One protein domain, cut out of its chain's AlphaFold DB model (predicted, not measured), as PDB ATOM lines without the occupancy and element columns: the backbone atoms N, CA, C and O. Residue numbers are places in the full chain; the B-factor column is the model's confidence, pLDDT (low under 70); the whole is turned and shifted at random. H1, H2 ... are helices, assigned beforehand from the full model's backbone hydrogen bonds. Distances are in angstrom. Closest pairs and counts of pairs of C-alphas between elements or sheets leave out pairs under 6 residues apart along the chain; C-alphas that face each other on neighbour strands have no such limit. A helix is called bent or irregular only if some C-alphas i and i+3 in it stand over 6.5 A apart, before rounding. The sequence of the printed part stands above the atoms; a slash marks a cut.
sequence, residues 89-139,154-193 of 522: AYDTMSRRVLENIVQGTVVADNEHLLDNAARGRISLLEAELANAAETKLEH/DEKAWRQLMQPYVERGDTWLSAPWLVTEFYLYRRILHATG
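Overview. This is residues 89 to 139 and 154 to 193 of the 522 residues of an uncharacterized protein of Pycnococcus provasolii (UniProt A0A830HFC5). Three helices, H1, H2 and H4, make an up-and-down bundle, each running against the one before it, their centres in a triangle; H3 slants past H4 on the side away from H1. The printed part has 91 residues with four named helices, H1 to H4 in chain order, all helix, compact with a radius of gyration of the C-alphas of 12.9 A, spanning 39 by 29 by 18 A.

Along the chain. Find C-alpha 89 at (41.098, -14.999, -24.854); there H1, residues 89 to 110, begins its 26.7 A, with a kink of 48 degrees near residue 96. H2 is residues 116 to 130, H3 154 to 168, and H4 177 to 192, ending at (27.923, -17.631, -3.725). H1 and H3 are irregular: C-alphas 94 and 97, and 161 and 164, are 7.4 A apart.

Arrangement. H1 and H2, a hairpin, touch at Leu 98 and Leu 129, closest C-alphas 6.3 A. H4 touches H1 at Ala 89 and Trp 177, 6.4 A, and H2 at Arg 121 and Ala 191, 4.9 A. H3 is close to H4 but not clearly touching. Every O i to N i+4 pair is within hydrogen-bond range in H2 and H4, 11 of 18 in H1, 9 of 11 in H3.

Size, cuts and confidence. Residues 140 to 153 are cut out, leaving 12.5 A between C-alphas 139 and 154. No printed residue is under 70 in pLDDT.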
ATOM      1  N   ALA A  89      41.487 -13.804 -25.594       96.88
ATOM      2  CA  ALA A  89      41.098 -14.999 -24.854       96.88
ATOM      3  C   ALA A  89      42.055 -15.286 -23.686       96.88
ATOM      4  O   ALA A  89      41.599 -15.593 -22.580       96.88
ATOM      5  N   TYR A  90      43.368 -15.149 -23.911       98.00
ATOM      6  CA  TYR A  90      44.380 -15.296 -22.864       98.00
ATOM      7  C   TYR A  90      44.203 -14.236 -21.780       98.00
ATOM      8  O   TYR A  90      44.004 -14.598 -20.628       98.00
ATOM      9  N   ASP A  91      44.188 -12.944 -22.135       96.94
ATOM     10  CA  ASP A  91      44.049 -11.864 -21.143       96.94
ATOM     11  C   ASP A  91      42.736 -11.965 -20.347       96.94
ATOM     12  O   ASP A  91      42.686 -11.682 -19.145       96.94
ATOM     13  N   THR A  92      41.669 -12.428 -21.003       96.62
ATOM     14  CA  THR A  92      40.385 -12.675 -20.351       96.62
ATOM     15  C   THR A  92      40.511 -13.735 -19.262       96.62
ATOM     16  O   THR A  92      40.232 -13.431 -18.100       96.62
ATOM     17  N   MET A  93      40.975 -14.940 -19.601       98.12
ATOM     18  CA  MET A  93      40.989 -16.072 -18.665       98.12
ATOM     19  C   MET A  93      42.173 -16.073 -17.695       98.12
ATOM     20  O   MET A  93      42.043 -16.591 -16.591       98.12
ATOM     21  N   SER A  94      43.311 -15.480 -18.059       97.00
ATOM     22  CA  SER A  94      44.494 -15.433 -17.193       97.00
ATOM     23  C   SER A  94      44.421 -14.328 -16.142       97.00
ATOM     24  O   SER A  94      45.250 -14.303 -15.235       97.00
ATOM     25  N   ARG A  95      43.512 -13.355 -16.308       96.81
ATOM     26  CA  ARG A  95      43.532 -12.127 -15.509       96.81
ATOM     27  C   ARG A  95      42.162 -11.489 -15.298       96.81
ATOM     28  O   ARG A  95      41.714 -11.386 -14.158       96.81
ATOM     29  N   ARG A  96      41.481 -11.050 -16.367       96.81
ATOM     30  CA  ARG A  96      40.278 -10.194 -16.246       96.81
ATOM     31  C   ARG A  96      39.140 -10.869 -15.489       96.81
ATOM     32  O   ARG A  96      38.442 -10.197 -14.734       96.81
ATOM     33  N   VAL A  97      38.958 -12.176 -15.668       97.88
ATOM     34  CA  VAL A  97      37.934 -12.936 -14.941       97.88
ATOM     35  C   VAL A  97      38.150 -12.916 -13.429       97.88
ATOM     36  O   VAL A  97      37.193 -12.764 -12.675       97.88
ATOM     37  N   LEU A  98      39.397 -12.999 -12.970       98.31
ATOM     38  CA  LEU A  98      39.716 -12.934 -11.550       98.31
ATOM     39  C   LEU A  98      39.593 -11.497 -11.032       98.31
ATOM     40  O   LEU A  98      38.820 -11.237 -10.112       98.31
ATOM     41  N   GLU A  99      40.320 -10.567 -11.654       98.06
ATOM     42  CA  GLU A  99      40.464  -9.190 -11.166       98.06
ATOM     43  C   GLU A  99      39.161  -8.392 -11.280       98.06
ATOM     44  O   GLU A  99      38.722  -7.751 -10.326       98.06
ATOM     45  N   ASN A 100      38.506  -8.433 -12.441       97.19
ATOM     46  CA  ASN A 100      37.377  -7.549 -12.724       97.19
ATOM     47  C   ASN A 100      36.037  -8.192 -12.358       97.19
ATOM     48  O   ASN A 100      35.124  -7.498 -11.907       97.19
ATOM     49  N   ILE A 101      35.904  -9.507 -12.566       98.12
ATOM     50  CA  ILE A 101      34.627 -10.203 -12.366       98.12
ATOM     51  C   ILE A 101      34.536 -10.765 -10.951       98.12
ATOM     52  O   ILE A 101      33.672 -10.340 -10.189       98.12
ATOM     53  N   VAL A 102      35.415 -11.687 -10.554       98.50
ATOM     54  CA  VAL A 102      35.321 -12.296  -9.216       98.50
ATOM     55  C   VAL A 102      35.596 -11.257  -8.127       98.50
ATOM     56  O   VAL A 102      34.759 -11.049  -7.252       98.50
ATOM     57  N   GLN A 103      36.719 -10.545  -8.204       98.12
ATOM     58  CA  GLN A 103      37.110  -9.570  -7.184       98.12
ATOM     59  C   GLN A 103      36.362  -8.244  -7.338       98.12
ATOM     60  O   GLN A 103      35.663  -7.810  -6.421       98.12
ATOM     61  N   GLY A 104      36.480  -7.616  -8.510       96.50
ATOM     62  CA  GLY A 104      35.950  -6.277  -8.773       96.50
ATOM     63  C   GLY A 104      34.427  -6.179  -8.835       96.50
ATOM     64  O   GLY A 104      33.895  -5.086  -8.665       96.50
ATOM     65  N   THR A 105      33.727  -7.297  -9.048       96.38
ATOM     66  CA  THR A 105      32.263  -7.322  -9.143       96.38
ATOM     67  C   THR A 105      31.653  -8.203  -8.060       96.38
ATOM     68  O   THR A 105      30.997  -7.692  -7.159       96.38
ATOM     69  N   VAL A 106      31.885  -9.519  -8.088       97.75
ATOM     70  CA  VAL A 106      31.185 -10.455  -7.192       97.75
ATOM     71  C   VAL A 106      31.511 -10.166  -5.729       97.75
ATOM     72  O   VAL A 106      30.593 -10.008  -4.927       97.75
ATOM     73  N   VAL A 107      32.793 -10.063  -5.371       97.81
ATOM     74  CA  VAL A 107      33.206  -9.773  -3.991       97.81
ATOM     75  C   VAL A 107      32.875  -8.331  -3.620       97.81
ATOM     76  O   VAL A 107      32.211  -8.113  -2.608       97.81
ATOM     77  N   ALA A 108      33.298  -7.358  -4.432       97.38
ATOM     78  CA  ALA A 108      33.142  -5.942  -4.110       97.38
ATOM     79  C   ALA A 108      31.671  -5.511  -3.955       97.38
ATOM     80  O   ALA A 108      31.326  -4.856  -2.971       97.38
ATOM     81  N   ASP A 109      30.783  -5.906  -4.874       96.69
ATOM     82  CA  ASP A 109      29.380  -5.472  -4.844       96.69
ATOM     83  C   ASP A 109      28.536  -6.239  -3.804       96.69
ATOM     84  O   ASP A 109      27.477  -5.757  -3.393       96.69
ATOM     85  N   ASN A 110      29.003  -7.402  -3.325       96.81
ATOM     86  CA  ASN A 110      28.251  -8.265  -2.404       96.81
ATOM     87  C   ASN A 110      28.926  -8.459  -1.037       96.81
ATOM     88  O   ASN A 110      28.449  -9.264  -0.241       96.81
ATOM     89  N   GLU A 111      30.001  -7.726  -0.720       95.50
ATOM     90  CA  GLU A 111      30.806  -7.945   0.492       95.50
ATOM     91  C   GLU A 111      29.954  -8.025   1.767       95.50
ATOM     92  O   GLU A 111      30.162  -8.897   2.602       95.50
ATOM     93  N   HIS A 112      28.959  -7.156   1.912       95.00
ATOM     94  CA  HIS A 112      28.083  -7.096   3.083       95.00
ATOM     95  C   HIS A 112      27.081  -8.263   3.193       95.00
ATOM     96  O   HIS A 112      26.477  -8.442   4.248       95.00
ATOM     97  N   LEU A 113      26.902  -9.050   2.128       96.12
ATOM     98  CA  LEU A 113      25.965 -10.175   2.060       96.12
ATOM     99  C   LEU A 113      26.656 -11.544   2.163       96.12
ATOM    100  O   LEU A 113      26.006 -12.542   2.470       96.12
ATOM    101  N   LEU A 114      27.964 -11.608   1.896       96.00
ATOM    102  CA  LEU A 114      28.721 -12.859   1.866       96.00
ATOM    103  C   LEU A 114      29.011 -13.384   3.279       96.00
ATOM    104  O   LEU A 114      29.772 -12.777   4.047       96.00
ATOM    105  N   ASP A 115      28.459 -14.559   3.585       95.56
ATOM    106  CA  ASP A 115      28.772 -15.317   4.795       95.56
ATOM    107  C   ASP A 115      30.157 -15.996   4.716       95.56
ATOM    108  O   ASP A 115      30.834 -16.001   3.685       95.56
ATOM    109  N   ASN A 116      30.611 -16.578   5.832       96.38
ATOM    110  CA  ASN A 116      31.932 -17.215   5.897       96.38
ATOM    111  C   ASN A 116      32.068 -18.406   4.934       96.38
ATOM    112  O   ASN A 116      33.166 -18.670   4.443       96.38
ATOM    113  N   ALA A 117      30.976 -19.126   4.662       94.44
ATOM    114  CA  ALA A 117      30.995 -20.282   3.775       94.44
ATOM    115  C   ALA A 117      31.160 -19.854   2.310       94.44
ATOM    116  O   ALA A 117      32.001 -20.407   1.599       94.44
ATOM    117  N   ALA A 118      30.414 -18.835   1.876       95.56
ATOM    118  CA  ALA A 118      30.541 -18.238   0.557       95.56
ATOM    119  C   ALA A 118      31.931 -17.631   0.360       95.56
ATOM    120  O   ALA A 118      32.574 -17.921  -0.644       95.56
ATOM    121  N   ARG A 119      32.453 -16.887   1.347       97.38
ATOM    122  CA  ARG A 119      33.832 -16.365   1.300       97.38
ATOM    123  C   ARG A 119      34.862 -17.475   1.133       97.38
ATOM    124  O   ARG A 119      35.720 -17.366   0.269       97.38
ATOM    125  N   GLY A 120      34.743 -18.563   1.897       97.19
ATOM    126  CA  GLY A 120      35.643 -19.710   1.773       97.19
ATOM    127  C   GLY A 120      35.626 -20.333   0.372       97.19
ATOM    128  O   GLY A 120      36.683 -20.579  -0.201       97.19
ATOM    129  N   ARG A 121      34.437 -20.542  -0.214       96.12
ATOM    130  CA  ARG A 121      34.305 -21.070  -1.586       96.12
ATOM    131  C   ARG A 121      34.822 -20.100  -2.648       96.12
ATOM    132  O   ARG A 121      35.425 -20.548  -3.618       96.12
ATOM    133  N   ILE A 122      34.597 -18.798  -2.475       97.81
ATOM    134  CA  ILE A 122      35.119 -17.770  -3.382       97.81
ATOM    135  C   ILE A 122      36.647 -17.766  -3.334       97.81
ATOM    136  O   ILE A 122      37.263 -17.836  -4.387       97.81
ATOM    137  N   SER A 123      37.262 -17.799  -2.150       98.31
ATOM    138  CA  SER A 123      38.726 -17.835  -2.034       98.31
ATOM    139  C   SER A 123      39.359 -19.080  -2.665       98.31
ATOM    140  O   SER A 123      40.460 -18.995  -3.206       98.31
ATOM    141  N   LEU A 124      38.671 -20.228  -2.649       97.19
ATOM    142  CA  LEU A 124      39.106 -21.410  -3.404       97.19
ATOM    143  C   LEU A 124      39.071 -21.154  -4.917       97.19
ATOM    144  O   LEU A 124      40.057 -21.419  -5.600       97.19
ATOM    145  N   LEU A 125      37.979 -20.576  -5.427       97.94
ATOM    146  CA  LEU A 125      37.866 -20.207  -6.840       97.94
ATOM    147  C   LEU A 125      38.921 -19.164  -7.251       97.94
ATOM    148  O   LEU A 125      39.506 -19.275  -8.323       97.94
ATOM    149  N   GLU A 126      39.211 -18.177  -6.402       98.50
ATOM    150  CA  GLU A 126      40.275 -17.197  -6.647       98.50
ATOM    151  C   GLU A 126      41.648 -17.869  -6.772       98.50
ATOM    152  O   GLU A 126      42.407 -17.544  -7.681       98.50
ATOM    153  N   ALA A 127      41.959 -18.835  -5.900       98.19
ATOM    154  CA  ALA A 127      43.220 -19.573  -5.945       98.19
ATOM    155  C   ALA A 127      43.347 -20.460  -7.197       98.19
ATOM    156  O   ALA A 127      44.439 -20.583  -7.760       98.19
ATOM    157  N   GLU A 128      42.238 -21.055  -7.646       97.25
ATOM    158  CA  GLU A 128      42.171 -21.809  -8.900       97.25
ATOM    159  C   GLU A 128      42.471 -20.917 -10.110       97.25
ATOM    160  O   GLU A 128      43.322 -21.271 -10.930       97.25
ATOM    161  N   LEU A 129      41.814 -19.753 -10.196       98.12
ATOM    162  CA  LEU A 129      41.964 -18.796 -11.297       98.12
ATOM    163  C   LEU A 129      43.325 -18.093 -11.283       98.12
ATOM    164  O   LEU A 129      43.899 -17.854 -12.341       98.12
ATOM    165  N   ALA A 130      43.892 -17.823 -10.105       98.12
ATOM    166  CA  ALA A 130      45.252 -17.298  -9.981       98.12
ATOM    167  C   ALA A 130      46.303 -18.257 -10.574       98.12
ATOM    168  O   ALA A 130      47.370 -17.818 -10.997       98.12
ATOM    169  N   ASN A 131      45.983 -19.553 -10.646       97.44
ATOM    170  CA  ASN A 131      46.793 -20.590 -11.283       97.44
ATOM    171  C   ASN A 131      46.104 -21.180 -12.529       97.44
ATOM    172  O   ASN A 131      46.293 -22.355 -12.836       97.44
ATOM    173  N   ALA A 132      45.311 -20.384 -13.261       97.62
ATOM    174  CA  ALA A 132      44.471 -20.834 -14.381       97.62
ATOM    175  C   ALA A 132      45.195 -21.720 -15.417       97.62
ATOM    176  O   ALA A 132      44.600 -22.649 -15.962       97.62
ATOM    177  N   ALA A 133      46.480 -21.458 -15.677       97.62
ATOM    178  CA  ALA A 133      47.283 -22.230 -16.626       97.62
ATOM    179  C   ALA A 133      47.508 -23.688 -16.196       97.62
ATOM    180  O   ALA A 133      47.579 -24.562 -17.056       97.62
ATOM    181  N   GLU A 134      47.588 -23.941 -14.887       97.94
ATOM    182  CA  GLU A 134      47.981 -25.227 -14.296       97.94
ATOM    183  C   GLU A 134      46.811 -25.949 -13.612       97.94
ATOM    184  O   GLU A 134      46.785 -27.180 -13.542       97.94
ATOM    185  N   THR A 135      45.822 -25.197 -13.121       98.00
ATOM    186  CA  THR A 135      44.646 -25.742 -12.442       98.00
ATOM    187  C   THR A 135      43.789 -26.538 -13.421       98.00
ATOM    188  O   THR A 135      43.235 -25.988 -14.375       98.00
ATOM    189  N   LYS A 136      43.657 -27.838 -13.155       98.25
ATOM    190  CA  LYS A 136      42.831 -28.760 -13.936       98.25
ATOM    191  C   LYS A 136      41.350 -28.484 -13.704       98.25
ATOM    192  O   LYS A 136      40.938 -28.179 -12.587       98.25
ATOM    193  N   LEU A 137      40.562 -28.589 -14.766       97.62
ATOM    194  CA  LEU A 137      39.116 -28.463 -14.682       97.62
ATOM    195  C   LEU A 137      38.527 -29.675 -13.962       97.62
ATOM    196  O   LEU A 137      38.939 -30.814 -14.180       97.62
ATOM    197  N   GLU A 138      37.517 -29.419 -13.141       95.69
ATOM    198  CA  GLU A 138      36.796 -30.447 -12.399       95.69
ATOM    199  C   GLU A 138      35.296 -30.363 -12.684       95.69
ATOM    200  O   GLU A 138      34.750 -29.313 -13.045       95.69
ATOM    201  N   HIS A 139      34.584 -31.469 -12.479       93.88
ATOM    202  CA  HIS A 139      33.129 -31.399 -12.421       93.88
ATOM    203  C   HIS A 139      32.692 -30.528 -11.243       93.88
ATOM    204  O   HIS A 139      33.290 -30.564 -10.170       93.88
ATOM    205  N   ASP A 154      20.181 -29.065 -15.154       86.12
ATOM    206  CA  ASP A 154      21.385 -28.231 -15.214       86.12
ATOM    207  C   ASP A 154      22.647 -29.040 -14.872       86.12
ATOM    208  O   ASP A 154      23.618 -29.036 -15.624       86.12
ATOM    209  N   GLU A 155      22.623 -29.822 -13.789       84.25
ATOM    210  CA  GLU A 155      23.787 -30.609 -13.353       84.25
ATOM    211  C   GLU A 155      24.199 -31.657 -14.390       84.25
ATOM    212  O   GLU A 155      25.388 -31.869 -14.646       84.25
ATOM    213  N   LYS A 156      23.215 -32.311 -15.017       89.25
ATOM    214  CA  LYS A 156      23.462 -33.276 -16.097       89.25
ATOM    215  C   LYS A 156      24.084 -32.589 -17.309       89.25
ATOM    216  O   LYS A 156      25.052 -33.112 -17.858       89.25
ATOM    217  N   ALA A 157      23.561 -31.425 -17.689       91.75
ATOM    218  CA  ALA A 157      24.066 -30.647 -18.811       91.75
ATOM    219  C   ALA A 157      25.511 -30.179 -18.570       91.75
ATOM    220  O   ALA A 157      26.365 -30.373 -19.432       91.75
ATOM    221  N   TRP A 158      25.833 -29.665 -17.378       94.06
ATOM    222  CA  TRP A 158      27.206 -29.286 -17.026       94.06
ATOM    223  C   TRP A 158      28.157 -30.471 -16.963       94.06
ATOM    224  O   TRP A 158      29.293 -30.367 -17.425       94.06
ATOM    225  N   ARG A 159      27.715 -31.615 -16.429       93.31
ATOM    226  CA  ARG A 159      28.526 -32.835 -16.456       93.31
ATOM    227  C   ARG A 159      28.853 -33.226 -17.891       93.31
ATOM    228  O   ARG A 159      30.017 -33.469 -18.176       93.31
ATOM    229  N   GLN A 160      27.856 -33.233 -18.774       92.88
ATOM    230  CA  GLN A 160      28.037 -33.539 -20.190       92.88
ATOM    231  C   GLN A 160      28.982 -32.548 -20.881       92.88
ATOM    232  O   GLN A 160      29.884 -32.983 -21.590       92.88
ATOM    233  N   LEU A 161      28.799 -31.239 -20.663       94.44
ATOM    234  CA  LEU A 161      29.645 -30.200 -21.256       94.44
ATOM    235  C   LEU A 161      31.106 -30.345 -20.820       94.44
ATOM    236  O   LEU A 161      32.004 -30.229 -21.646       94.44
ATOM    237  N   MET A 162      31.337 -30.594 -19.529       96.06
ATOM    238  CA  MET A 162      32.679 -30.595 -18.945       96.06
ATOM    239  C   MET A 162      33.415 -31.932 -19.089       96.06
ATOM    240  O   MET A 162      34.642 -31.932 -19.042       96.06
ATOM    241  N   GLN A 163      32.698 -33.051 -19.263       94.94
ATOM    242  CA  GLN A 163      33.264 -34.408 -19.313       94.94
ATOM    243  C   GLN A 163      34.535 -34.532 -20.173       94.94
ATOM    244  O   GLN A 163      35.548 -34.961 -19.619       94.94
ATOM    245  N   PRO A 164      34.544 -34.147 -21.468       94.56
ATOM    246  CA  PRO A 164      35.728 -34.345 -22.308       94.56
ATOM    247  C   PRO A 164      36.951 -33.574 -21.791       94.56
ATOM    248  O   PRO A 164      38.064 -34.093 -21.810       94.56
ATOM    249  N   TYR A 165      36.750 -32.362 -21.273       95.62
ATOM    250  CA  TYR A 165      37.828 -31.494 -20.794       95.62
ATOM    251  C   TYR A 165      38.394 -31.971 -19.450       95.62
ATOM    252  O   TYR A 165      39.603 -31.928 -19.227       95.62
ATOM    253  N   VAL A 166      37.532 -32.485 -18.566       96.88
ATOM    254  CA  VAL A 166      37.954 -33.088 -17.292       96.88
ATOM    255  C   VAL A 166      38.760 -34.368 -17.542       96.88
ATOM    256  O   VAL A 166      39.827 -34.540 -16.961       96.88
ATOM    257  N   GLU A 167      38.300 -35.250 -18.435       96.12
ATOM    258  CA  GLU A 167      38.987 -36.514 -18.749       96.12
ATOM    259  C   GLU A 167      40.363 -36.309 -19.389       96.12
ATOM    260  O   GLU A 167      41.298 -37.060 -19.103       96.12
ATOM    261  N   ARG A 168      40.511 -35.275 -20.226       96.12
ATOM    262  CA  ARG A 168      41.805 -34.893 -20.808       96.12
ATOM    263  C   ARG A 168      42.738 -34.197 -19.821       96.12
ATOM    264  O   ARG A 168      43.929 -34.071 -20.099       96.12
ATOM    265  N   GLY A 169      42.222 -33.754 -18.675       97.38
ATOM    266  CA  GLY A 169      42.967 -32.917 -17.748       97.38
ATOM    267  C   GLY A 169      43.292 -31.556 -18.361       97.38
ATOM    268  O   GLY A 169      44.417 -31.068 -18.216       97.38
ATOM    269  N   ASP A 170      42.333 -30.955 -19.063       97.75
ATOM    270  CA  ASP A 170      42.445 -29.578 -19.528       97.75
ATOM    271  C   ASP A 170      42.423 -28.598 -18.343       97.75
ATOM    272  O   ASP A 170      41.954 -28.913 -17.245       97.75
ATOM    273  N   THR A 171      42.980 -27.410 -18.551       98.50
ATOM    274  CA  THR A 171      43.017 -26.320 -17.568       98.50
ATOM    275  C   THR A 171      42.086 -25.190 -17.984       98.50
ATOM    276  O   THR A 171      41.496 -25.220 -19.068       98.50
ATOM    277  N   TRP A 172      41.968 -24.161 -17.146       98.38
ATOM    278  CA  TRP A 172      41.212 -22.953 -17.491       98.38
ATOM    279  C   TRP A 172      41.736 -22.249 -18.746       98.38
ATOM    280  O   TRP A 172      40.984 -21.501 -19.361       98.38
ATOM    281  N   LEU A 173      43.004 -22.466 -19.124       98.44
ATOM    282  CA  LEU A 173      43.564 -21.892 -20.348       98.44
ATOM    283  C   LEU A 173      43.527 -22.844 -21.549       98.44
ATOM    284  O   LEU A 173      43.405 -22.357 -22.673       98.44
ATOM    285  N   SER A 174      43.660 -24.163 -21.343       97.75
ATOM    286  CA  SER A 174      43.760 -25.132 -22.451       97.75
ATOM    287  C   SER A 174      42.421 -25.595 -23.014       97.75
ATOM    288  O   SER A 174      42.358 -25.929 -24.196       97.75
ATOM    289  N   ALA A 175      41.354 -25.597 -22.212       97.12
ATOM    290  CA  ALA A 175      40.014 -25.879 -22.716       97.12
ATOM    291  C   ALA A 175      39.489 -24.730 -23.607       97.12
ATOM    292  O   ALA A 175      39.985 -23.600 -23.522       97.12
ATOM    293  N   PRO A 176      38.472 -24.984 -24.455       96.88
ATOM    294  CA  PRO A 176      37.865 -23.954 -25.289       96.88
ATOM    295  C   PRO A 176      37.401 -22.744 -24.477       96.88
ATOM    296  O   PRO A 176      36.742 -22.883 -23.440       96.88
ATOM    297  N   TRP A 177      37.719 -21.550 -24.973       97.94
ATOM    298  CA  TRP A 177      37.547 -20.297 -24.245       97.94
ATOM    299  C   TRP A 177      36.090 -20.085 -23.814       97.94
ATOM    300  O   TRP A 177      35.832 -19.919 -22.620       97.94
ATOM    301  N   LEU A 178      35.129 -20.224 -24.737       96.62
ATOM    302  CA  LEU A 178      33.692 -20.169 -24.437       96.62
ATOM    303  C   LEU A 178      33.282 -21.098 -23.285       96.62
ATOM    304  O   LEU A 178      32.542 -20.692 -22.392       96.62
ATOM    305  N   VAL A 179      33.765 -22.343 -23.283       96.56
ATOM    306  CA  VAL A 179      33.408 -23.327 -22.251       96.56
ATOM    307  C   VAL A 179      33.907 -22.861 -20.887       96.56
ATOM    308  O   VAL A 179      33.144 -22.874 -19.921       96.56
ATOM    309  N   THR A 180      35.160 -22.412 -20.809       97.88
ATOM    310  CA  THR A 180      35.775 -21.974 -19.546       97.88
ATOM    311  C   THR A 180      35.158 -20.692 -18.988       97.88
ATOM    312  O   THR A 180      34.984 -20.588 -17.773       97.88
ATOM    313  N   GLU A 181      34.740 -19.751 -19.840       97.62
ATOM    314  CA  GLU A 181      34.023 -18.552 -19.396       97.62
ATOM    315  C   GLU A 181      32.635 -18.879 -18.844       97.62
ATOM    316  O   GLU A 181      32.289 -18.451 -17.745       97.62
ATOM    317  N   PHE A 182      31.834 -19.674 -19.558       98.00
ATOM    318  CA  PHE A 182      30.531 -20.099 -19.043       98.00
ATOM    319  C   PHE A 182      30.694 -20.898 -17.739       98.00
ATOM    320  O   PHE A 182      29.951 -20.688 -16.773       98.00
ATOM    321  N   TYR A 183      31.690 -21.788 -17.680       98.06
ATOM    322  CA  TYR A 183      32.005 -22.572 -16.488       98.06
ATOM    323  C   TYR A 183      32.382 -21.683 -15.296       98.06
ATOM    324  O   TYR A 183      31.893 -21.921 -14.191       98.06
ATOM    325  N   LEU A 184      33.154 -20.611 -15.508       98.31
ATOM    326  CA  LEU A 184      33.440 -19.610 -14.478       98.31
ATOM    327  C   LEU A 184      32.152 -19.043 -13.871       98.31
ATOM    328  O   LEU A 184      32.016 -19.036 -12.649       98.31
ATOM    329  N   TYR A 185      31.202 -18.576 -14.687       98.38
ATOM    330  CA  TYR A 185      29.962 -17.989 -14.162       98.38
ATOM    331  C   TYR A 185      29.148 -19.007 -13.364       98.38
ATOM    332  O   TYR A 185      28.647 -18.700 -12.280       98.38
ATOM    333  N   ARG A 186      29.104 -20.260 -13.820       96.88
ATOM    334  CA  ARG A 186      28.464 -21.336 -13.061       96.88
ATOM    335  C   ARG A 186      29.190 -21.652 -11.744       96.88
ATOM    336  O   ARG A 186      28.526 -21.967 -10.749       96.88
ATOM    337  N   ARG A 187      30.525 -21.554 -11.713       97.38
ATOM    338  CA  ARG A 187      31.364 -21.693 -10.506       97.38
ATOM    339  C   ARG A 187      31.191 -20.521  -9.541       97.38
ATOM    340  O   ARG A 187      31.147 -20.764  -8.338       97.38
ATOM    341  N   ILE A 188      31.006 -19.297 -10.039       97.88
ATOM    342  CA  ILE A 188      30.643 -18.119  -9.237       97.88
ATOM    343  C   ILE A 188      29.312 -18.367  -8.527       97.88
ATOM    344  O   ILE A 188      29.250 -18.257  -7.307       97.88
ATOM    345  N   LEU A 189      28.273 -18.779  -9.263       96.81
ATOM    346  CA  LEU A 189      26.962 -19.081  -8.679       96.81
ATOM    347  C   LEU A 189      27.021 -20.213  -7.646       96.81
ATOM    348  O   LEU A 189      26.340 -20.174  -6.622       96.81
ATOM    349  N   HIS A 190      27.860 -21.222  -7.881       94.31
ATOM    350  CA  HIS A 190      28.124 -22.252  -6.882       94.31
ATOM    351  C   HIS A 190      28.811 -21.673  -5.632       94.31
ATOM    352  O   HIS A 190      28.396 -21.950  -4.508       94.31
ATOM    353  N   ALA A 191      29.837 -20.837  -5.806       95.56
ATOM    354  CA  ALA A 191      30.588 -20.253  -4.702       95.56
ATOM    355  C   ALA A 191      29.721 -19.328  -3.829       95.56
ATOM    356  O   ALA A 191      29.774 -19.427  -2.600       95.56
ATOM    357  N   THR A 192      28.862 -18.509  -4.442       95.88
ATOM    358  CA  THR A 192      27.923 -17.631  -3.725       95.88
ATOM    359  C   THR A 192      26.776 -18.395  -3.064       95.88
ATOM    360  O   THR A 192      26.178 -17.882  -2.125       95.88
ATOM    361  N   GLY A 193      26.510 -19.639  -3.476       93.69
ATOM    362  CA  GLY A 193      25.420 -20.457  -2.940       93.69
ATOM    363  C   GLY A 193      24.082 -20.249  -3.654       93.69
ATOM    364  O   GLY A 193      23.048 -20.620  -3.111       93.69
TER     365      GLY A 193